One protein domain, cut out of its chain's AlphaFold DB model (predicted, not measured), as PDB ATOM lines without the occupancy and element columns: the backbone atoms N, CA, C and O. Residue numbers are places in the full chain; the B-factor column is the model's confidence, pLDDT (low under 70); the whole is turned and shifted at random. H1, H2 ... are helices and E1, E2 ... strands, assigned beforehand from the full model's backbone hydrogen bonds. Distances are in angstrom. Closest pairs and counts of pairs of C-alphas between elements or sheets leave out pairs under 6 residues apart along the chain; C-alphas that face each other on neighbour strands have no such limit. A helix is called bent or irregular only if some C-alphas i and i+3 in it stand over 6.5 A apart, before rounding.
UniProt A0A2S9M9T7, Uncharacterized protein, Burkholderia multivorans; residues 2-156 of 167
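What this domain is: This is residues 2 to 156 of the 167 residues of an uncharacterized protein of Burkholderia multivorans (UniProt A0A2S9M9T7). An elongated, somewhat uneven bundle of four helical pieces, H2, H3, H4a and H5, has H4a at its middle, and H1 crosses H4a steeply. At one end of the length, arm H4b packs beside two small two-stranded pieces, E1 with E4 and E2 with E3, while short H6 folds back beside H5. The printed part has 155 residues with six named helices and four named strands, in the order E1 H1 H2 E2 E3 H3 H4 E4 H5 H6; E1 and E4 are parallel, E2 and E3 antiparallel. The class is mostly helix, and the whole is compact, with a radius of gyration of the C-alphas of 16.7 A and spans of 56 by 29 by 25 A.

Where its parts are: E1, residues 3 to 6, begins with C-alpha 3 at (-15.746, -56.491, -41.170). H1, residues 8 to 28, spans 28.4 A; it is irregular, with C-alphas 20 and 23 7.3 A apart, and has a kink of 46 degrees near residue 21. H2, residues 31 to 47, spans 24.0 A. E2 is residues 49 to 51, E3 residues 54 to 56, and H3, residues 61 to 73, spans 18.3 A. H4, residues 82 to 103, was assigned as one helix by its hydrogen bonds but is bent, with C-alphas 92 and 95 6.6 A apart; its arms are H4a, 82 to 92, and H4b, 95 to 103. E4 is residues 109 to 112. H5, residues 120 to 144, spans 35.1 A, and H6, residues 149 to 156, ends with C-alpha 156 at (-14.158, -23.153, -59.912).

How they stand to each other: H2, H3, H4a and H5 form an up and down bundle, each running against the one before it. H4a touches H5, closest C-alphas Phe 86 and Pro 125 at 4.6 A, at a shallow tilt of 31 degrees. H3 and H4a are a helical hairpin, closest C-alphas Ile 61 and Thr 89 at 6.2 A. H2 touches H3, closest C-alphas Ser 40 and Ile 61 at 5.5 A; H2 and H5 are apart. H1 touches H4a at a steep tilt of 65 degrees, closest C-alphas Ala 18 and Ser 87 at 4.1 A. H6 only just touches H5, with 3 pairs of C-alphas within 8 A, the closest Ala 133 and Gln 156 at 6.7 A. The closest C-alphas of H4b and E4 are Ala 101 and Ala 110, 5.8 A; those of H4b and E3 are Gly 100 and Val 55, 5.4 A. Within hydrogen-bond range are N 5 and O 110 at 2.9 A between E1 and E4, and N 56 and O 49 at 2.8 A in the hairpin E2 and E3. Every O i to N i+4 pair is within range in H2, H3, H4a, H4b and H6, against 13 of 17 in H1 and 20 of 21 in H5.

The domain as a whole: The C-alphas of Asn 2 and Arg 145, the two farthest apart, are 56.5 A apart. The printed part has no cut and no long link. The mean pLDDT of the printed part is 76.9, and 39 residues are under 70, among them 47 to 60, 103 to 111 and 113 to 120.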
ATOM      1  N   ASN A   2     -13.597 -58.648 -37.614       53.91
ATOM      2  CA  ASN A   2     -13.974 -57.262 -37.877       53.91
ATOM      3  C   ASN A   2     -14.230 -57.148 -39.379       53.91
ATOM      4  O   ASN A   2     -13.375 -57.542 -40.172       53.91
ATOM      5  N   ALA A   3     -15.416 -56.692 -39.767       62.84
ATOM      6  CA  ALA A   3     -15.746 -56.491 -41.170       62.84
ATOM      7  C   ALA A   3     -15.494 -55.024 -41.526       62.84
ATOM      8  O   ALA A   3     -15.975 -54.126 -40.839       62.84
ATOM      9  N   VAL A   4     -14.747 -54.778 -42.599       67.62
ATOM     10  CA  VAL A   4     -14.615 -53.441 -43.187       67.62
ATOM     11  C   VAL A   4     -15.613 -53.349 -44.332       67.62
ATOM     12  O   VAL A   4     -15.645 -54.224 -45.196       67.62
ATOM     13  N   SER A   5     -16.442 -52.309 -44.338       72.62
ATOM     14  CA  SER A   5     -17.382 -52.041 -45.427       72.62
ATOM     15  C   SER A   5     -17.111 -50.671 -46.030       72.62
ATOM     16  O   SER A   5     -17.046 -49.673 -45.312       72.62
ATOM     17  N   LEU A   6     -16.983 -50.629 -47.351       71.12
ATOM     18  CA  LEU A   6     -16.743 -49.413 -48.114       71.12
ATOM     19  C   LEU A   6     -18.075 -48.877 -48.653       71.12
ATOM     20  O   LEU A   6     -18.794 -49.607 -49.337       71.12
ATOM     21  N   ASP A   7     -18.406 -47.618 -48.362       73.94
ATOM     22  CA  ASP A   7     -19.588 -46.977 -48.937       73.94
ATOM     23  C   ASP A   7     -19.306 -46.536 -50.385       73.94
ATOM     24  O   ASP A   7     -18.441 -45.703 -50.658       73.94
ATOM     25  N   LEU A   8     -20.056 -47.086 -51.340       71.44
ATOM     26  CA  LEU A   8     -19.947 -46.730 -52.757       71.44
ATOM     27  C   LEU A   8     -20.272 -45.253 -53.020       71.44
ATOM     28  O   LEU A   8     -19.623 -44.610 -53.845       71.44
ATOM     29  N   VAL A   9     -21.272 -44.700 -52.337       72.81
ATOM     30  CA  VAL A   9     -21.703 -43.317 -52.561       72.81
ATOM     31  C   VAL A   9     -20.847 -42.363 -51.743       72.81
ATOM     32  O   VAL A   9     -20.417 -41.335 -52.257       72.81
ATOM     33  N   GLY A  10     -20.577 -42.706 -50.489       68.19
ATOM     34  CA  GLY A  10     -19.847 -41.828 -49.581       68.19
ATOM     35  C   GLY A  10     -18.321 -41.869 -49.721       68.19
ATOM     36  O   GLY A  10     -17.664 -40.874 -49.425       68.19
ATOM     37  N   ALA A  11     -17.749 -42.957 -50.255       71.81
ATOM     38  CA  ALA A  11     -16.308 -43.089 -50.489       71.81
ATOM     39  C   ALA A  11     -15.938 -43.171 -51.982       71.81
ATOM     40  O   ALA A  11     -15.117 -42.381 -52.454       71.81
ATOM     41  N   CYS A  12     -16.535 -44.091 -52.758       78.75
ATOM     42  CA  CYS A  12     -16.099 -44.308 -54.148       78.75
ATOM     43  C   CYS A  12     -16.441 -43.146 -55.081       78.75
ATOM     44  O   CYS A  12     -15.622 -42.795 -55.928       78.75
ATOM     45  N   LEU A  13     -17.631 -42.553 -54.962       80.00
ATOM     46  CA  LEU A  13     -18.049 -41.467 -55.850       80.00
ATOM     47  C   LEU A  13     -17.193 -40.193 -55.665       80.00
ATOM     48  O   LEU A  13     -16.666 -39.693 -56.664       80.00
ATOM     49  N   PRO A  14     -16.945 -39.702 -54.437       81.44
ATOM     50  CA  PRO A  14     -15.993 -38.619 -54.187       81.44
ATOM     51  C   PRO A  14     -14.578 -38.925 -54.687       81.44
ATOM     52  O   PRO A  14     -13.926 -38.053 -55.263       81.44
ATOM     53  N   LEU A  15     -14.118 -40.170 -54.526       82.94
ATOM     54  CA  LEU A  15     -12.814 -40.609 -55.018       82.94
ATOM     55  C   LEU A  15     -12.747 -40.602 -56.552       82.94
ATOM     56  O   LEU A  15     -11.782 -40.100 -57.123       82.94
ATOM     57  N   ALA A  16     -13.782 -41.095 -57.234       84.31
ATOM     58  CA  ALA A  16     -13.864 -41.085 -58.693       84.31
ATOM     59  C   ALA A  16     -13.866 -39.653 -59.249       84.31
ATOM     60  O   ALA A  16     -13.177 -39.370 -60.230       84.31
ATOM     61  N   LEU A  17     -14.579 -38.730 -58.591       82.94
ATOM     62  CA  LEU A  17     -14.550 -37.307 -58.932       82.94
ATOM     63  C   LEU A  17     -13.149 -36.710 -58.738       82.94
ATOM     64  O   LEU A  17     -12.666 -35.998 -59.620       82.94
ATOM     65  N   ALA A  18     -12.476 -37.039 -57.631       84.81
ATOM     66  CA  ALA A  18     -11.116 -36.579 -57.357       84.81
ATOM     67  C   ALA A  18     -10.105 -37.091 -58.399       84.81
ATOM     68  O   ALA A  18      -9.277 -36.323 -58.893       84.81
ATOM     69  N   ILE A  19     -10.208 -38.365 -58.793       85.38
ATOM     70  CA  ILE A  19      -9.372 -38.973 -59.840       85.38
ATOM     71  C   ILE A  19      -9.656 -38.330 -61.201       85.38
ATOM     72  O   ILE A  19      -8.725 -37.973 -61.920       85.38
ATOM     73  N   GLY A  20     -10.929 -38.120 -61.547       84.31
ATOM     74  CA  GLY A  20     -11.314 -37.444 -62.789       84.31
ATOM     75  C   GLY A  20     -10.766 -36.015 -62.887       84.31
ATOM     76  O   GLY A  20     -10.481 -35.532 -63.984       84.31
ATOM     77  N   TYR A  21     -10.560 -35.350 -61.748       83.69
ATOM     78  CA  TYR A  21      -9.993 -34.004 -61.682       83.69
ATOM     79  C   TYR A  21      -8.463 -33.958 -61.732       83.69
ATOM     80  O   TYR A  21      -7.884 -32.903 -62.016       83.69
ATOM     81  N   LEU A  22      -7.791 -35.080 -61.464       80.31
ATOM     82  CA  LEU A  22      -6.339 -35.153 -61.315       80.31
ATOM     83  C   LEU A  22      -5.566 -34.493 -62.475       80.31
ATOM     84  O   LEU A  22      -4.658 -33.707 -62.200       80.31
ATOM     85  N   PRO A  23      -5.933 -34.689 -63.762       81.38
ATOM     86  CA  PRO A  23      -5.216 -34.062 -64.873       81.38
ATOM     87  C   PRO A  23      -5.275 -32.531 -64.844       81.38
ATOM     88  O   PRO A  23      -4.292 -31.863 -65.164       81.38
ATOM     89  N   ARG A  24      -6.421 -31.959 -64.450       80.56
ATOM     90  CA  ARG A  24      -6.580 -30.507 -64.312       80.56
ATOM     91  C   ARG A  24      -5.853 -29.991 -63.076       80.56
ATOM     92  O   ARG A  24      -5.218 -28.940 -63.151       80.56
ATOM     93  N   LEU A  25      -5.899 -30.740 -61.973       76.69
ATOM     94  CA  LEU A  25      -5.146 -30.419 -60.764       76.69
ATOM     95  C   LEU A  25      -3.657 -30.261 -61.095       76.69
ATOM     96  O   LEU A  25      -3.096 -29.198 -60.847       76.69
ATOM     97  N   VAL A  26      -3.061 -31.256 -61.759       80.62
ATOM     98  CA  VAL A  26      -1.627 -31.282 -62.102       80.62
ATOM     99  C   VAL A  26      -1.191 -30.056 -62.905       80.62
ATOM    100  O   VAL A  26      -0.110 -29.529 -62.659       80.62
ATOM    101  N   ARG A  27      -2.034 -29.574 -63.823       79.94
ATOM    102  CA  ARG A  27      -1.747 -28.391 -64.655       79.94
ATOM    103  C   ARG A  27      -1.930 -27.066 -63.917       79.94
ATOM    104  O   ARG A  27      -1.284 -26.082 -64.258       79.94
ATOM    105  N   SER A  28      -2.827 -27.035 -62.934       76.31
ATOM    106  CA  SER A  28      -3.184 -25.818 -62.196       76.31
ATOM    107  C   SER A  28      -2.264 -25.508 -61.013       76.31
ATOM    108  O   SER A  28      -2.284 -24.383 -60.515       76.31
ATOM    109  N   LEU A  29      -1.489 -26.496 -60.549       76.06
ATOM    110  CA  LEU A  29      -0.625 -26.372 -59.380       76.06
ATOM    111  C   LEU A  29       0.808 -25.999 -59.767       76.06
ATOM    112  O   LEU A  29       1.490 -26.727 -60.486       76.06
ATOM    113  N   ASP A  30       1.295 -24.898 -59.205       80.38
ATOM    114  CA  ASP A  30       2.710 -24.533 -59.245       80.38
ATOM    115  C   ASP A  30       3.565 -25.573 -58.490       80.38
ATOM    116  O   ASP A  30       3.094 -26.215 -57.546       80.38
ATOM    117  N   ALA A  31       4.861 -25.661 -58.812       81.06
ATOM    118  CA  ALA A  31       5.811 -26.555 -58.133       81.06
ATOM    119  C   ALA A  31       5.815 -26.392 -56.600       81.06
ATOM    120  O   ALA A  31       5.925 -27.368 -55.861       81.06
ATOM    121  N   TRP A  32       5.635 -25.162 -56.109       78.44
ATOM    122  CA  TRP A  32       5.521 -24.881 -54.678       78.44
ATOM    123  C   TRP A  32       4.289 -25.538 -54.046       78.44
ATOM    124  O   TRP A  32       4.378 -26.170 -52.996       78.44
ATOM    125  N   THR A  33       3.134 -25.426 -54.702       75.81
ATOM    126  CA  THR A  33       1.881 -26.016 -54.223       75.81
ATOM    127  C   THR A  33       1.939 -27.543 -54.287       75.81
ATOM    128  O   THR A  33       1.421 -28.210 -53.398       75.81
ATOM    129  N   TRP A  34       2.650 -28.097 -55.274       78.88
ATOM    130  CA  TRP A  34       2.981 -29.521 -55.338       78.88
ATOM    131  C   TRP A  34       3.838 -29.988 -54.161       78.88
ATOM    132  O   TRP A  34       3.482 -30.970 -53.514       78.88
ATOM    133  N   MET A  35       4.925 -29.280 -53.841       82.12
ATOM    134  CA  MET A  35       5.765 -29.616 -52.685       82.12
ATOM    135  C   MET A  35       4.971 -29.579 -51.377       82.12
ATOM    136  O   MET A  35       5.108 -30.478 -50.552       82.12
ATOM    137  N   LEU A  36       4.097 -28.586 -51.204       78.94
ATOM    138  CA  LEU A  36       3.229 -28.498 -50.030       78.94
ATOM    139  C   LEU A  36       2.164 -29.602 -49.993       78.94
ATOM    140  O   LEU A  36       1.847 -30.086 -48.911       78.94
ATOM    141  N   LEU A  37       1.626 -30.024 -51.141       77.81
ATOM    142  CA  LEU A  37       0.681 -31.139 -51.217       77.81
ATOM    143  C   LEU A  37       1.359 -32.464 -50.844       77.81
ATOM    144  O   LEU A  37       0.812 -33.232 -50.058       77.81
ATOM    145  N   VAL A  38       2.568 -32.706 -51.353       81.50
ATOM    146  CA  VAL A  38       3.382 -33.874 -50.984       81.50
ATOM    147  C   VAL A  38       3.765 -33.822 -49.503       81.50
ATOM    148  O   VAL A  38       3.654 -34.827 -48.808       81.50
ATOM    149  N   GLY A  39       4.144 -32.650 -48.987       80.00
ATOM    150  CA  GLY A  39       4.413 -32.456 -47.561       80.00
ATOM    151  C   GLY A  39       3.180 -32.712 -46.693       80.00
ATOM    152  O   GLY A  39       3.272 -33.395 -45.679       80.00
ATOM    153  N   SER A  40       2.008 -32.240 -47.125       74.94
ATOM    154  CA  SER A  40       0.724 -32.522 -46.478       74.94
ATOM    155  C   SER A  40       0.415 -34.015 -46.462       74.94
ATOM    156  O   SER A  40      -0.010 -34.521 -45.430       74.94
ATOM    157  N   LEU A  41       0.616 -34.714 -47.583       73.31
ATOM    158  CA  LEU A  41       0.468 -36.169 -47.667       73.31
ATOM    159  C   LEU A  41       1.403 -36.871 -46.685       73.31
ATOM    160  O   LEU A  41       0.965 -37.764 -45.968       73.31
ATOM    161  N   GLY A  42       2.663 -36.435 -46.619       76.19
ATOM    162  CA  GLY A  42       3.646 -36.946 -45.669       76.19
ATOM    163  C   GLY A  42       3.184 -36.775 -44.225       76.19
ATOM    164  O   GLY A  42       3.126 -37.755 -43.495       76.19
ATOM    165  N   ILE A  43       2.770 -35.563 -43.839       74.31
ATOM    166  CA  ILE A  43       2.260 -35.259 -42.493       74.31
ATOM    167  C   ILE A  43       1.027 -36.109 -42.172       74.31
ATOM    168  O   ILE A  43       0.954 -36.716 -41.108       74.31
ATOM    169  N   SER A  44       0.059 -36.176 -43.086       67.75
ATOM    170  CA  SER A  44      -1.142 -36.985 -42.887       67.75
ATOM    171  C   SER A  44      -0.797 -38.468 -42.763       67.75
ATOM    172  O   SER A  44      -1.344 -39.133 -41.893       67.75
ATOM    173  N   ALA A  45       0.150 -38.992 -43.540       67.81
ATOM    174  CA  ALA A  45       0.578 -40.384 -43.429       67.81
ATOM    175  C   ALA A  45       1.332 -40.681 -42.120       67.81
ATOM    176  O   ALA A  45       1.128 -41.740 -41.536       67.81
ATOM    177  N   THR A  46       2.183 -39.767 -41.637       70.00
ATOM    178  CA  THR A  46       3.027 -40.008 -40.452       70.00
ATOM    179  C   THR A  46       2.341 -39.707 -39.126       70.00
ATOM    180  O   THR A  46       2.686 -40.322 -38.123       70.00
ATOM    181  N   PHE A  47       1.412 -38.750 -39.094       69.69
ATOM    182  CA  PHE A  47       0.775 -38.289 -37.854       69.69
ATOM    183  C   PHE A  47      -0.674 -38.754 -37.694       69.69
ATOM    184  O   PHE A  47      -1.299 -38.424 -36.688       69.69
ATOM    185  N   SER A  48      -1.221 -39.512 -38.650       66.50
ATOM    186  CA  SER A  48      -2.507 -40.176 -38.429       66.50
ATOM    187  C   SER A  48      -2.357 -41.262 -37.371       66.50
ATOM    188  O   SER A  48      -1.477 -42.114 -37.468       66.50
ATOM    189  N   PHE A  49      -3.229 -41.245 -36.369       66.25
ATOM    190  CA  PHE A  49      -3.251 -42.246 -35.305       66.25
ATOM    191  C   PHE A  49      -4.674 -42.744 -35.078       66.25
ATOM    192  O   PHE A  49      -5.643 -42.094 -35.468       66.25
ATOM    193  N   CYS A  50      -4.805 -43.907 -34.443       63.00
ATOM    194  CA  CYS A  50      -6.101 -44.424 -34.030       63.00
ATOM    195  C   CYS A  50      -6.178 -44.515 -32.508       63.00
ATOM    196  O   CYS A  50      -5.208 -44.909 -31.861       63.00
ATOM    197  N   ASP A  51      -7.337 -44.174 -31.955       57.41
ATOM    198  CA  ASP A  51      -7.720 -44.523 -30.588       57.41
ATOM    199  C   ASP A  51      -8.852 -45.566 -30.642       57.41
ATOM    200  O   ASP A  51      -9.450 -45.817 -31.686       57.41
ATOM    201  N   SER A  52      -9.189 -46.153 -29.498       53.09
ATOM    202  CA  SER A  52     -10.246 -47.139 -29.248       53.09
ATOM    203  C   SER A  52     -11.625 -46.835 -29.862       53.09
ATOM    204  O   SER A  52     -12.474 -47.727 -29.901       53.09
ATOM    205  N   LYS A  53     -11.875 -45.605 -30.331       51.66
ATOM    206  CA  LYS A  53     -13.169 -45.150 -30.863       51.66
ATOM    207  C   LYS A  53     -13.116 -44.505 -32.250       51.66
ATOM    208  O   LYS A  53     -14.173 -44.391 -32.866       51.66
ATOM    209  N   ALA A  54     -11.956 -44.046 -32.723       56.44
ATOM    210  CA  ALA A  54     -11.881 -43.262 -33.954       56.44
ATOM    211  C   ALA A  54     -10.466 -43.176 -34.536       56.44
ATOM    212  O   ALA A  54      -9.466 -43.211 -33.819       56.44
ATOM    213  N   VAL A  55     -10.419 -42.983 -35.854       60.06
ATOM    214  CA  VAL A  55      -9.213 -42.626 -36.601       60.06
ATOM    215  C   VAL A  55      -9.080 -41.107 -36.593       60.06
ATOM    216  O   VAL A  55      -9.999 -40.387 -36.979       60.06
ATOM    217  N   HIS A  56      -7.923 -40.616 -36.175       62.69
ATOM    218  CA  HIS A  56      -7.577 -39.205 -36.206       62.69
ATOM    219  C   HIS A  56      -6.578 -38.970 -37.335       62.69
ATOM    220  O   HIS A  56      -5.389 -39.247 -37.192       62.69
ATOM    221  N   VAL A  57      -7.060 -38.449 -38.463       63.31
ATOM    222  CA  VAL A  57      -6.195 -38.019 -39.569       63.31
ATOM    223  C   VAL A  57      -5.753 -36.588 -39.309       63.31
ATOM    224  O   VAL A  57      -6.599 -35.702 -39.221       63.31
ATOM    225  N   VAL A  58      -4.443 -36.340 -39.202       65.88
ATOM    226  CA  VAL A  58      -3.908 -34.973 -39.105       65.88
ATOM    227  C   VAL A  58      -3.974 -34.326 -40.492       65.88
ATOM    228  O   VAL A  58      -3.257 -34.747 -41.403       65.88
ATOM    229  N   PRO A  59      -4.819 -33.307 -40.699       63.88
ATOM    230  CA  PRO A  59      -5.064 -32.742 -42.018       63.88
ATOM    231  C   PRO A  59      -3.998 -31.689 -42.349       63.88
ATOM    232  O   PRO A  59      -4.217 -30.485 -42.202       63.88
ATOM    233  N   GLY A  60      -2.841 -32.131 -42.861       66.69
ATOM    234  CA  GLY A  60      -1.810 -31.230 -43.409       66.69
ATOM    235  C   GLY A  60      -2.344 -30.318 -44.527       66.69
ATOM    236  O   GLY A  60      -1.788 -29.256 -44.811       66.69
ATOM    237  N   ILE A  61      -3.488 -30.694 -45.106       73.81
ATOM    238  CA  ILE A  61      -4.166 -30.003 -46.194       73.81
ATOM    239  C   ILE A  61      -4.693 -28.621 -45.781       73.81
ATOM    240  O   ILE A  61      -4.813 -27.733 -46.627       73.81
ATOM    241  N   TYR A  62      -4.942 -28.382 -44.485       76.75
ATOM    242  CA  TYR A  62      -5.316 -27.052 -43.997       76.75
ATOM    243  C   TYR A  62      -4.191 -26.036 -44.194       76.75
ATOM    244  O   TYR A  62      -4.451 -24.914 -44.629       76.75
ATOM    245  N   LEU A  63      -2.939 -26.438 -43.952       73.94
ATOM    246  CA  LEU A  63      -1.775 -25.581 -44.187       73.94
ATOM    247  C   LEU A  63      -1.626 -25.266 -45.678       73.94
ATOM    248  O   LEU A  63      -1.380 -24.116 -46.038       73.94
ATOM    249  N   LEU A  64      -1.847 -26.257 -46.550       77.94
ATOM    250  CA  LEU A  64      -1.850 -26.051 -48.001       77.94
ATOM    251  C   LEU A  64      -2.906 -25.019 -48.419       77.94
ATOM    252  O   LEU A  64      -2.593 -24.085 -49.165       77.94
ATOM    253  N   CYS A  65      -4.142 -25.170 -47.936       80.56
ATOM    254  CA  CYS A  65      -5.233 -24.245 -48.233       80.56
ATOM    255  C   CYS A  65      -4.892 -22.834 -47.751       80.56
ATOM    256  O   CYS A  65      -4.966 -21.888 -48.530       80.56
ATOM    257  N   PHE A  66      -4.411 -22.703 -46.514       81.44
ATOM    258  CA  PHE A  66      -4.027 -21.422 -45.933       81.44
ATOM    259  C   PHE A  66      -2.924 -20.718 -46.735       81.44
ATOM    260  O   PHE A  66      -3.067 -19.549 -47.091       81.44
ATOM    261  N   VAL A  67      -1.849 -21.428 -47.098       82.38
ATOM    262  CA  VAL A  67      -0.772 -20.862 -47.929       82.38
ATOM    263  C   VAL A  67      -1.297 -20.449 -49.303       82.38
ATOM    264  O   VAL A  67      -0.928 -19.390 -49.817       82.38
ATOM    265  N   THR A  68      -2.184 -21.246 -49.897       83.25
ATOM    266  CA  THR A  68      -2.786 -20.938 -51.200       83.25
ATOM    267  C   THR A  68      -3.665 -19.688 -51.127       83.25
ATOM    268  O   THR A  68      -3.556 -18.813 -51.987       83.25
ATOM    269  N   TRP A  69      -4.472 -19.548 -50.073       86.12
ATOM    270  CA  TRP A  69      -5.305 -18.370 -49.822       86.12
ATOM    271  C   TRP A  69      -4.469 -17.114 -49.572       86.12
ATOM    272  O   TRP A  69      -4.744 -16.075 -50.168       86.12
ATOM    273  N   LEU A  70      -3.396 -17.207 -48.778       85.56
ATOM    274  CA  LEU A  70      -2.467 -16.093 -48.561       85.56
ATOM    275  C   LEU A  70      -1.810 -15.631 -49.865       85.56
ATOM    276  O   LEU A  70      -1.730 -14.432 -50.141       85.56
ATOM    277  N   ARG A  71      -1.355 -16.576 -50.697       83.94
ATOM    278  CA  ARG A  71      -0.790 -16.262 -52.016       83.94
ATOM    279  C   ARG A  71      -1.841 -15.622 -52.924       83.94
ATOM    280  O   ARG A  71      -1.520 -14.645 -53.599       83.94
ATOM    281  N   ARG A  72      -3.095 -16.090 -52.884       85.50
ATOM    282  CA  ARG A  72      -4.208 -15.476 -53.625       85.50
ATOM    283  C   ARG A  72      -4.493 -14.043 -53.191       85.50
ATOM    284  O   ARG A  72      -4.653 -13.190 -54.067       85.50
ATOM    285  N   GLY A  73      -4.499 -13.774 -51.886       81.50
ATOM    286  CA  GLY A  73      -4.659 -12.425 -51.333       81.50
ATOM    287  C   GLY A  73      -3.539 -11.465 -51.749       81.50
ATOM    288  O   GLY A  73      -3.761 -10.267 -51.848       81.50
ATOM    289  N   ARG A  74      -2.351 -11.987 -52.081       84.50
ATOM    290  CA  ARG A  74      -1.222 -11.222 -52.650       84.50
ATOM    291  C   ARG A  74      -1.220 -11.159 -54.185       84.50
ATOM    292  O   ARG A  74      -0.212 -10.795 -54.783       84.50
ATOM    293  N   GLY A  75      -2.307 -11.570 -54.838       80.88
ATOM    294  CA  GLY A  75      -2.444 -11.555 -56.298       80.88
ATOM    295  C   GLY A  75      -1.770 -12.721 -57.037       80.88
ATOM    296  O   GLY A  75      -1.796 -12.747 -58.267       80.88
ATOM    297  N   GLN A  76      -1.204 -13.705 -56.331       81.25
ATOM    298  CA  GLN A  76      -0.614 -14.922 -56.911       81.25
ATOM    299  C   GLN A  76      -1.648 -16.069 -56.991       81.25
ATOM    300  O   GLN A  76      -2.797 -15.904 -56.594       81.25
ATOM    301  N   CYS A  77      -1.283 -17.243 -57.525       74.12
ATOM    302  CA  CYS A  77      -2.123 -18.462 -57.517       74.12
ATOM    303  C   CYS A  77      -3.561 -18.313 -58.063       74.12
ATOM    304  O   CYS A  77      -4.477 -19.021 -57.636       74.12
ATOM    305  N   ARG A  78      -3.788 -17.425 -59.039       78.44
ATOM    306  CA  ARG A  78      -5.133 -17.111 -59.574       78.44
ATOM    307  C   ARG A  78      -5.834 -18.283 -60.273       78.44
ATOM    308  O   ARG A  78      -7.022 -18.202 -60.553       78.44
ATOM    309  N   ARG A  79      -5.098 -19.351 -60.591       79.31
ATOM    310  CA  ARG A  79      -5.564 -20.460 -61.436       79.31
ATOM    311  C   ARG A  79      -6.013 -21.700 -60.668       79.31
ATOM    312  O   ARG A  79      -6.507 -22.618 -61.309       79.31
ATOM    313  N   VAL A  80      -5.863 -21.736 -59.341       82.25
ATOM    314  CA  VAL A  80      -6.208 -22.919 -58.539       82.25
ATOM    315  C   VAL A  80      -7.729 -23.002 -58.354       82.25
ATOM    316  O   VAL A  80      -8.299 -22.139 -57.679       82.25
ATOM    317  N   PRO A  81      -8.402 -24.013 -58.929       86.25
ATOM    318  CA  PRO A  81      -9.848 -24.154 -58.831       86.25
ATOM    319  C   PRO A  81     -10.268 -24.832 -57.516       86.25
ATOM    320  O   PRO A  81      -9.566 -25.705 -57.004       86.25
ATOM    321  N   ALA A  82     -11.457 -24.502 -57.011       86.94
ATOM    322  CA  ALA A  82     -12.040 -25.113 -55.811       86.94
ATOM    323  C   ALA A  82     -12.176 -26.644 -55.901       86.94
ATOM    324  O   ALA A  82     -11.885 -27.350 -54.936       86.94
ATOM    325  N   ALA A  83     -12.545 -27.181 -57.068       86.12
ATOM    326  CA  ALA A  83     -12.587 -28.631 -57.276       86.12
ATOM    327  C   ALA A  83     -11.191 -29.286 -57.216       86.12
ATOM    328  O   ALA A  83     -11.070 -30.465 -56.880       86.12
ATOM    329  N   GLY A  84     -10.125 -28.517 -57.452       84.00
ATOM    330  CA  GLY A  84      -8.757 -28.969 -57.221       84.00
ATOM    331  C   GLY A  84      -8.455 -29.163 -55.735       84.00
ATOM    332  O   GLY A  84      -7.867 -30.175 -55.363       84.00
ATOM    333  N   ILE A  85      -8.933 -28.253 -54.880       85.88
ATOM    334  CA  ILE A  85      -8.823 -28.378 -53.418       85.88
ATOM    335  C   ILE A  85      -9.623 -29.572 -52.908       85.88
ATOM    336  O   ILE A  85      -9.101 -30.344 -52.105       85.88
ATOM    337  N   PHE A  86     -10.846 -29.772 -53.408       87.62
ATOM    338  CA  PHE A  86     -11.643 -30.962 -53.090       87.62
ATOM    339  C   PHE A  86     -10.857 -32.246 -53.394       87.62
ATOM    340  O   PHE A  86     -10.695 -33.108 -52.533       87.62
ATOM    341  N   SER A  87     -10.310 -32.334 -54.607       86.31
ATOM    342  CA  SER A  87      -9.600 -33.521 -55.088       86.31
ATOM    343  C   SER A  87      -8.314 -33.776 -54.307       86.31
ATOM    344  O   SER A  87      -8.076 -34.894 -53.860       86.31
ATOM    345  N   ALA A  88      -7.516 -32.728 -54.082       82.88
ATOM    346  CA  ALA A  88      -6.309 -32.791 -53.265       82.88
ATOM    347  C   ALA A  88      -6.626 -33.272 -51.842       82.88
ATOM    348  O   ALA A  88      -5.972 -34.180 -51.339       82.88
ATOM    349  N   THR A  89      -7.678 -32.722 -51.233       83.31
ATOM    350  CA  THR A  89      -8.117 -33.099 -49.886       83.31
ATOM    351  C   THR A  89      -8.542 -34.566 -49.824       83.31
ATOM    352  O   THR A  89      -8.039 -35.298 -48.972       83.31
ATOM    353  N   MET A  90      -9.386 -35.029 -50.755       84.31
ATOM    354  CA  MET A  90      -9.806 -36.436 -50.823       84.31
ATOM    355  C   MET A  90      -8.611 -37.385 -50.941       84.31
ATOM    356  O   MET A  90      -8.526 -38.356 -50.197       84.31
ATOM    357  N   ILE A  91      -7.663 -37.086 -51.834       81.69
ATOM    358  CA  ILE A  91      -6.470 -37.919 -52.053       81.69
ATOM    359  C   ILE A  91      -5.579 -37.955 -50.806       81.69
ATOM    360  O   ILE A  91      -4.933 -38.967 -50.551       81.69
ATOM    361  N   THR A  92      -5.553 -36.878 -50.016       77.88
ATOM    362  CA  THR A  92      -4.763 -36.833 -48.778       77.88
ATOM    363  C   THR A  92      -5.410 -37.541 -47.594       77.88
ATOM    364  O   THR A  92      -4.699 -38.145 -46.797       77.88
ATOM    365  N   ILE A  93      -6.738 -37.489 -47.475       76.56
ATOM    366  CA  ILE A  93      -7.460 -38.022 -46.312       76.56
ATOM    367  C   ILE A  93      -7.823 -39.497 -46.511       76.56
ATOM    368  O   ILE A  93      -7.688 -40.284 -45.577       76.56
ATOM    369  N   PHE A  94      -8.220 -39.897 -47.727       79.31
ATOM    370  CA  PHE A  94      -8.706 -41.253 -48.012       79.31
ATOM    371  C   PHE A  94      -7.722 -42.374 -47.625       79.31
ATOM    372  O   PHE A  94      -8.163 -43.340 -47.006       79.31
ATOM    373  N   PRO A  95      -6.403 -42.283 -47.904       75.81
ATOM    374  CA  PRO A  95      -5.459 -43.317 -47.476       75.81
ATOM    375  C   PRO A  95      -5.359 -43.446 -45.951       75.81
ATOM    376  O   PRO A  95      -5.240 -44.562 -45.447       75.81
ATOM    377  N   GLY A  96      -5.428 -42.326 -45.222       71.06
ATOM    378  CA  GLY A  96      -5.418 -42.317 -43.757       71.06
ATOM    379  C   GLY A  96      -6.680 -42.948 -43.172       71.06
ATOM    380  O   GLY A  96      -6.590 -43.758 -42.252       71.06
ATOM    381  N   ASP A  97      -7.838 -42.647 -43.763       72.88
ATOM    382  CA  ASP A  97      -9.127 -43.229 -43.378       72.88
ATOM    383  C   ASP A  97      -9.180 -44.745 -43.650       72.88
ATOM    384  O   ASP A  97      -9.536 -45.532 -42.774       72.88
ATOM    385  N   LEU A  98      -8.711 -45.185 -44.826       75.31
ATOM    386  CA  LEU A  98      -8.614 -46.602 -45.192       75.31
ATOM    387  C   LEU A  98      -7.644 -47.370 -44.280       75.31
ATOM    388  O   LEU A  98      -7.982 -48.447 -43.789       75.31
ATOM    389  N   TYR A  99      -6.446 -46.827 -44.041       71.75
ATOM    390  CA  TYR A  99      -5.468 -47.431 -43.133       71.75
ATOM    391  C   TYR A  99      -6.028 -47.538 -41.713       71.75
ATOM    392  O   TYR A  99      -5.910 -48.587 -41.078       71.75
ATOM    393  N   GLY A 100      -6.683 -46.484 -41.230       67.81
ATOM    394  CA  GLY A 100      -7.334 -46.477 -39.931       67.81
ATOM    395  C   GLY A 100      -8.447 -47.520 -39.828       67.81
ATOM    396  O   GLY A 100      -8.463 -48.293 -38.879       67.81
ATOM    397  N   ALA A 101      -9.318 -47.640 -40.830       69.00
ATOM    398  CA  ALA A 101     -10.367 -48.662 -40.847       69.00
ATOM    399  C   ALA A 101      -9.823 -50.105 -40.840       69.00
ATOM    400  O   ALA A 101     -10.465 -50.999 -40.289       69.00
ATOM    401  N   LEU A 102      -8.647 -50.338 -41.435       70.88
ATOM    402  CA  LEU A 102      -7.997 -51.654 -41.484       70.88
ATOM    403  C   LEU A 102      -7.230 -52.004 -40.203       70.88
ATOM    404  O   LEU A 102      -7.174 -53.172 -39.820       70.88
ATOM    405  N   THR A 103      -6.609 -51.014 -39.566       69.31
ATOM    406  CA  THR A 103      -5.728 -51.223 -38.405       69.31
ATOM    407  C   THR A 103      -6.439 -51.056 -37.078       69.31
ATOM    408  O   THR A 103      -6.047 -51.660 -36.080       69.31
ATOM    409  N   CYS A 104      -7.508 -50.269 -37.049       62.50
ATOM    410  CA  CYS A 104      -8.267 -50.060 -35.842       62.50
ATOM    411  C   CYS A 104      -9.261 -51.207 -35.670       62.50
ATOM    412  O   CYS A 104     -10.176 -51.395 -36.472       62.50
ATOM    413  N   HIS A 105      -9.079 -52.000 -34.612       56.31
ATOM    414  CA  HIS A 105      -9.993 -53.075 -34.239       56.31
ATOM    415  C   HIS A 105     -11.305 -52.518 -33.662       56.31
ATOM    416  O   HIS A 105     -11.668 -52.813 -32.525       56.31
ATOM    417  N   ALA A 106     -12.017 -51.694 -34.433       53.38
ATOM    418  CA  ALA A 106     -13.341 -51.228 -34.067       53.38
ATOM    419  C   ALA A 106     -14.234 -52.445 -33.777       53.38
ATOM    420  O   ALA A 106     -14.289 -53.400 -34.557       53.38
ATOM    421  N   ILE A 107     -14.911 -52.430 -32.629       52.94
ATOM    422  CA  ILE A 107     -15.871 -53.469 -32.253       52.94
ATOM    423  C   ILE A 107     -17.075 -53.334 -33.198       52.94
ATOM    424  O   ILE A 107     -17.893 -52.433 -33.030       52.94
ATOM    425  N   GLY A 108     -17.174 -54.200 -34.211       61.56
ATOM    426  CA  GLY A 108     -18.273 -54.204 -35.185       61.56
ATOM    427  C   GLY A 108     -17.818 -54.063 -36.644       61.56
ATOM    428  O   GLY A 108     -16.825 -54.665 -37.053       61.56
ATOM    429  N   ILE A 109     -18.594 -53.315 -37.442       62.28
ATOM    430  CA  ILE A 109     -18.316 -53.041 -38.861       62.28
ATOM    431  C   ILE A 109     -17.686 -51.648 -38.984       62.28
ATOM    432  O   ILE A 109     -18.354 -50.654 -38.698       62.28
ATOM    433  N   ALA A 110     -16.435 -51.564 -39.436       62.91
ATOM    434  CA  ALA A 110     -15.792 -50.290 -39.751       62.91
ATOM    435  C   ALA A 110     -16.282 -49.799 -41.124       62.91
ATOM    436  O   ALA A 110     -16.058 -50.461 -42.141       62.91
ATOM    437  N   ARG A 111     -16.987 -48.660 -41.155       66.56
ATOM    438  CA  ARG A 111     -17.502 -48.050 -42.390       66.56
ATOM    439  C   ARG A 111     -16.558 -46.966 -42.888       66.56
ATOM    440  O   ARG A 111     -16.348 -45.989 -42.182       66.56
ATOM    441  N   ILE A 112     -16.062 -47.118 -44.110       70.25
ATOM    442  CA  ILE A 112     -15.282 -46.091 -44.811       70.25
ATOM    443  C   ILE A 112     -16.253 -45.238 -45.626       70.25
ATOM    444  O   ILE A 112     -16.972 -45.776 -46.474       70.25
ATOM    445  N   GLY A 113     -16.285 -43.931 -45.362       60.59
ATOM    446  CA  GLY A 113     -17.150 -42.967 -46.053       60.59
ATOM    447  C   GLY A 113     -18.656 -43.102 -45.794       60.59
ATOM    448  O   GLY A 113     -19.435 -42.462 -46.487       60.59
ATOM    449  N   GLY A 114     -19.088 -43.933 -44.837       54.88
ATOM    450  CA  GLY A 114     -20.502 -44.234 -44.562       54.88
ATOM    451  C   GLY A 114     -20.960 -43.924 -43.130       54.88
ATOM    452  O   GLY A 114     -21.892 -44.571 -42.638       54.88
ATOM    453  N   GLY A 115     -20.285 -43.005 -42.428       52.94
ATOM    454  CA  GLY A 115     -20.503 -42.717 -41.001       52.94
ATOM    455  C   GLY A 115     -21.726 -41.845 -40.656       52.94
ATOM    456  O   GLY A 115     -22.076 -41.728 -39.483       52.94
ATOM    457  N   GLY A 116     -22.398 -41.248 -41.647       54.88
ATOM    458  CA  GLY A 116     -23.548 -40.345 -41.472       54.88
ATOM    459  C   GLY A 116     -23.321 -38.957 -42.088       54.88
ATOM    460  O   GLY A 116     -22.337 -38.727 -42.783       54.88
ATOM    461  N   HIS A 117     -24.218 -37.999 -41.821       48.12
ATOM    462  CA  HIS A 117     -24.172 -36.633 -42.388       48.12
ATOM    463  C   HIS A 117     -22.940 -35.792 -41.983       48.12
ATOM    464  O   HIS A 117     -22.770 -34.681 -42.478       48.12
ATOM    465  N   LEU A 118     -22.095 -36.313 -41.091       55.47
ATOM    466  CA  LEU A 118     -20.885 -35.673 -40.569       55.47
ATOM    467  C   LEU A 118     -19.613 -36.468 -40.895       55.47
ATOM    468  O   LEU A 118     -18.606 -36.311 -40.208       55.47
ATOM    469  N   ASP A 119     -19.648 -37.335 -41.910       68.38
ATOM    470  CA  ASP A 119     -18.457 -38.077 -42.308       68.38
ATOM    471  C   ASP A 119     -17.349 -37.113 -42.758       68.38
ATOM    472  O   ASP A 119     -17.488 -36.385 -43.749       68.38
ATOM    473  N   ALA A 120     -16.252 -37.094 -41.998       68.31
ATOM    474  CA  ALA A 120     -15.110 -36.225 -42.240       68.31
ATOM    475  C   ALA A 120     -14.495 -36.472 -43.625       68.31
ATOM    476  O   ALA A 120     -13.965 -35.536 -44.229       68.31
ATOM    477  N   LEU A 121     -14.633 -37.692 -44.165       74.94
ATOM    478  CA  LEU A 121     -14.116 -38.046 -45.478       74.94
ATOM    479  C   LEU A 121     -14.750 -37.205 -46.591       74.94
ATOM    480  O   LEU A 121     -14.048 -36.821 -47.516       74.94
ATOM    481  N   LEU A 122     -16.040 -36.867 -46.492       77.81
ATOM    482  CA  LEU A 122     -16.733 -36.027 -47.476       77.81
ATOM    483  C   LEU A 122     -16.815 -34.563 -47.034       77.81
ATOM    484  O   LEU A 122     -16.624 -33.645 -47.839       77.81
ATOM    485  N   LEU A 123     -17.103 -34.339 -45.751       81.12
ATOM    486  CA  LEU A 123     -17.365 -33.013 -45.203       81.12
ATOM    487  C   LEU A 123     -16.123 -32.121 -45.269       81.12
ATOM    488  O   LEU A 123     -16.229 -30.964 -45.673       81.12
ATOM    489  N   THR A 124     -14.941 -32.641 -44.929       80.75
ATOM    490  CA  THR A 124     -13.697 -31.858 -44.932       80.75
ATOM    491  C   THR A 124     -13.310 -31.361 -46.334       80.75
ATOM    492  O   THR A 124     -13.127 -30.150 -46.491       80.75
ATOM    493  N   PRO A 125     -13.241 -32.208 -47.383       84.75
ATOM    494  CA  PRO A 125     -13.011 -31.737 -48.751       84.75
ATOM    495  C   PRO A 125     -14.058 -30.731 -49.233       84.75
ATOM    496  O   PRO A 125     -13.716 -29.750 -49.899       84.75
ATOM    497  N   LEU A 126     -15.331 -30.951 -48.896       86.19
ATOM    498  CA  LEU A 126     -16.420 -30.069 -49.305       86.19
ATOM    499  C   LEU A 126     -16.306 -28.694 -48.633       86.19
ATOM    500  O   LEU A 126     -16.344 -27.672 -49.322       86.19
ATOM    501  N   LEU A 127     -16.061 -28.649 -47.321       87.19
ATOM    502  CA  LEU A 127     -15.825 -27.405 -46.583       87.19
ATOM    503  C   LEU A 127     -14.607 -26.651 -47.122       87.19
ATOM    504  O   LEU A 127     -14.697 -25.458 -47.403       87.19
ATOM    505  N   LEU A 128     -13.484 -27.330 -47.357       88.06
ATOM    506  CA  LEU A 128     -12.290 -26.655 -47.867       88.06
ATOM    507  C   LEU A 128     -12.463 -26.129 -49.287       88.06
ATOM    508  O   LEU A 128     -12.043 -25.009 -49.580       88.06
ATOM    509  N   SER A 129     -13.129 -26.886 -50.158       90.12
ATOM    510  CA  SER A 129     -13.427 -26.427 -51.516       90.12
ATOM    511  C   SER A 129     -14.361 -25.212 -51.531       90.12
ATOM    512  O   SER A 129     -14.138 -24.266 -52.287       90.12
ATOM    513  N   THR A 130     -15.373 -25.189 -50.661       89.81
ATOM    514  CA  THR A 130     -16.338 -24.084 -50.570       89.81
ATOM    515  C   THR A 130     -15.716 -22.839 -49.944       89.81
ATOM    516  O   THR A 130     -15.887 -21.748 -50.489       89.81
ATOM    517  N   MET A 131     -14.918 -22.984 -48.881       90.38
ATOM    518  CA  MET A 131     -14.132 -21.882 -48.317       90.38
ATOM    519  C   MET A 131     -13.155 -21.311 -49.347       90.38
ATOM    520  O   MET A 131     -13.081 -20.094 -49.513       90.38
ATOM    521  N   HIS A 132     -12.461 -22.168 -50.101       90.81
ATOM    522  CA  HIS A 132     -11.572 -21.729 -51.179       90.81
ATOM    523  C   HIS A 132     -12.322 -20.940 -52.250       90.81
ATOM    524  O   HIS A 132     -11.880 -19.858 -52.635       90.81
ATOM    525  N   ALA A 133     -13.479 -21.435 -52.698       92.00
ATOM    526  CA  ALA A 133     -14.321 -20.725 -53.654       92.00
ATOM    527  C   ALA A 133     -14.773 -19.359 -53.111       92.00
ATOM    528  O   ALA A 133     -14.725 -18.373 -53.843       92.00
ATOM    529  N   ALA A 134     -15.164 -19.276 -51.838       92.06
ATOM    530  CA  ALA A 134     -15.572 -18.021 -51.212       92.06
ATOM    531  C   ALA A 134     -14.417 -17.009 -51.151       92.06
ATOM    532  O   ALA A 134     -14.573 -15.877 -51.603       92.06
ATOM    533  N   VAL A 135     -13.238 -17.422 -50.670       90.62
ATOM    534  CA  VAL A 135     -12.041 -16.564 -50.622       90.62
ATOM    535  C   VAL A 135     -11.687 -16.057 -52.019       90.62
ATOM    536  O   VAL A 135     -11.489 -14.859 -52.214       90.62
ATOM    537  N   TYR A 136     -11.666 -16.943 -53.018       91.44
ATOM    538  CA  TYR A 136     -11.349 -16.563 -54.394       91.44
ATOM    539  C   TYR A 136     -12.386 -15.615 -54.991       91.44
ATOM    540  O   TYR A 136     -12.006 -14.699 -55.720       91.44
ATOM    541  N   TYR A 137     -13.668 -15.806 -54.671       91.25
ATOM    542  CA  TYR A 137     -14.735 -14.917 -55.113       91.25
ATOM    543  C   TYR A 137     -14.533 -13.504 -54.572       91.25
ATOM    544  O   TYR A 137     -14.561 -12.553 -55.346       91.25
ATOM    545  N   PHE A 138     -14.274 -13.361 -53.268       91.19
ATOM    546  CA  PHE A 138     -14.037 -12.051 -52.665       91.19
ATOM    547  C   PHE A 138     -12.762 -11.390 -53.196       91.19
ATOM    548  O   PHE A 138     -12.785 -10.197 -53.482       91.19
ATOM    549  N   CYS A 139     -11.687 -12.150 -53.426       88.88
ATOM    550  CA  CYS A 139     -10.487 -11.609 -54.067       88.88
ATOM    551  C   CYS A 139     -10.744 -11.150 -55.514       88.88
ATOM    552  O   CYS A 139     -10.251 -10.102 -55.916       88.88
ATOM    553  N   GLU A 140     -11.506 -11.904 -56.318       89.50
ATOM    554  CA  GLU A 140     -11.879 -11.464 -57.674       89.50
ATOM    555  C   GLU A 140     -12.831 -10.259 -57.645       89.50
ATOM    556  O   GLU A 140     -12.758  -9.396 -58.519       89.50
ATOM    557  N   LEU A 141     -13.721 -10.186 -56.653       89.94
ATOM    558  CA  LEU A 141     -14.646  -9.070 -56.484       89.94
ATOM    559  C   LEU A 141     -13.902  -7.777 -56.145       89.94
ATOM    560  O   LEU A 141     -14.241  -6.735 -56.699       89.94
ATOM    561  N   ASP A 142     -12.876  -7.854 -55.298       88.62
ATOM    562  CA  ASP A 142     -12.009  -6.723 -54.968       88.62
ATOM    563  C   ASP A 142     -11.205  -6.244 -56.193       88.62
ATOM    564  O   ASP A 142     -11.177  -5.056 -56.509       88.62
ATOM    565  N   GLU A 143     -10.648  -7.178 -56.976       87.75
ATOM    566  CA  GLU A 143      -9.863  -6.862 -58.179       87.75
ATOM    567  C   GLU A 143     -10.712  -6.301 -59.338       87.75
ATOM    568  O   GLU A 143     -10.264  -5.416 -60.070       87.75
ATOM    569  N   HIS A 144     -11.929  -6.817 -59.547       88.06
ATOM    570  CA  HIS A 144     -12.729  -6.534 -60.747       88.06
ATOM    571  C   HIS A 144     -13.998  -5.718 -60.492       88.06
ATOM    572  O   HIS A 144     -14.673  -5.331 -61.449       88.06
ATOM    573  N   ARG A 145     -14.363  -5.466 -59.227       87.75
ATOM    574  CA  ARG A 145     -15.603  -4.800 -58.766       87.75
ATOM    575  C   ARG A 145     -16.918  -5.480 -59.167       87.75
ATOM    576  O   ARG A 145     -17.962  -5.170 -58.597       87.75
ATOM    577  N   ARG A 146     -16.907  -6.386 -60.147       89.12
ATOM    578  CA  ARG A 146     -18.046  -7.190 -60.602       89.12
ATOM    579  C   ARG A 146     -17.569  -8.572 -61.031       89.12
ATOM    580  O   ARG A 146     -16.723  -8.693 -61.911       89.12
ATOM    581  N   VAL A 147     -18.174  -9.609 -60.457       88.12
ATOM    582  CA  VAL A 147     -17.899 -11.011 -60.792       88.12
ATOM    583  C   VAL A 147     -19.233 -11.729 -61.024       88.12
ATOM    584  O   VAL A 147     -20.034 -11.832 -60.095       88.12
ATOM    585  N   PRO A 148     -19.522 -12.236 -62.238       91.06
ATOM    586  CA  PRO A 148     -20.753 -12.977 -62.484       91.06
ATOM    587  C   PRO A 148     -20.678 -14.350 -61.806       91.06
ATOM    588  O   PRO A 148     -19.927 -15.223 -62.255       91.06
ATOM    589  N   VAL A 149     -21.489 -14.560 -60.763       88.62
ATOM    590  CA  VAL A 149     -21.466 -15.763 -59.905       88.62
ATOM    591  C   VAL A 149     -21.535 -17.064 -60.712       88.62
ATOM    592  O   VAL A 149     -20.722 -17.959 -60.501       88.62
ATOM    593  N   GLY A 150     -22.436 -17.165 -61.695       87.56
ATOM    594  CA  GLY A 150     -22.563 -18.380 -62.514       87.56
ATOM    595  C   GLY A 150     -21.296 -18.708 -63.313       87.56
ATOM    596  O   GLY A 150     -20.868 -19.861 -63.367       87.56
ATOM    597  N   SER A 151     -20.646 -17.690 -63.886       87.44
ATOM    598  CA  SER A 151     -19.377 -17.870 -64.603       87.44
ATOM    599  C   SER A 151     -18.236 -18.243 -63.654       87.44
ATOM    600  O   SER A 151     -17.422 -19.110 -63.974       87.44
ATOM    601  N   PHE A 152     -18.221 -17.649 -62.460       89.50
ATOM    602  CA  PHE A 152     -17.242 -17.924 -61.421       89.50
ATOM    603  C   PHE A 152     -17.340 -19.372 -60.933       89.50
ATOM    604  O   PHE A 152     -16.362 -20.113 -61.027       89.50
ATOM    605  N   LEU A 153     -18.530 -19.814 -60.516       89.50
ATOM    606  CA  LEU A 153     -18.764 -21.182 -60.049       89.50
ATOM    607  C   LEU A 153     -18.406 -22.210 -61.127       89.50
ATOM    608  O   LEU A 153     -17.730 -23.201 -60.849       89.50
ATOM    609  N   ARG A 154     -18.763 -21.938 -62.388       88.25
ATOM    610  CA  ARG A 154     -18.402 -22.807 -63.512       88.25
ATOM    611  C   ARG A 154     -16.885 -22.922 -63.683       88.25
ATOM    612  O   ARG A 154     -16.397 -24.018 -63.942       88.25
ATOM    613  N   ARG A 155     -16.115 -21.843 -63.501       87.94
ATOM    614  CA  ARG A 155     -14.640 -21.904 -63.527       87.94
ATOM    615  C   ARG A 155     -14.070 -22.694 -62.347       87.94
ATOM    616  O   ARG A 155     -13.141 -23.472 -62.561       87.94
ATOM    617  N   GLN A 156     -14.638 -22.530 -61.152       88.50
ATOM    618  CA  GLN A 156     -14.158 -23.153 -59.912       88.50
ATOM    619  C   GLN A 156     -14.424 -24.665 -59.823       88.50
ATOM    620  O   GLN A 156     -13.596 -25.387 -59.268       88.50
TER     621      GLN A 156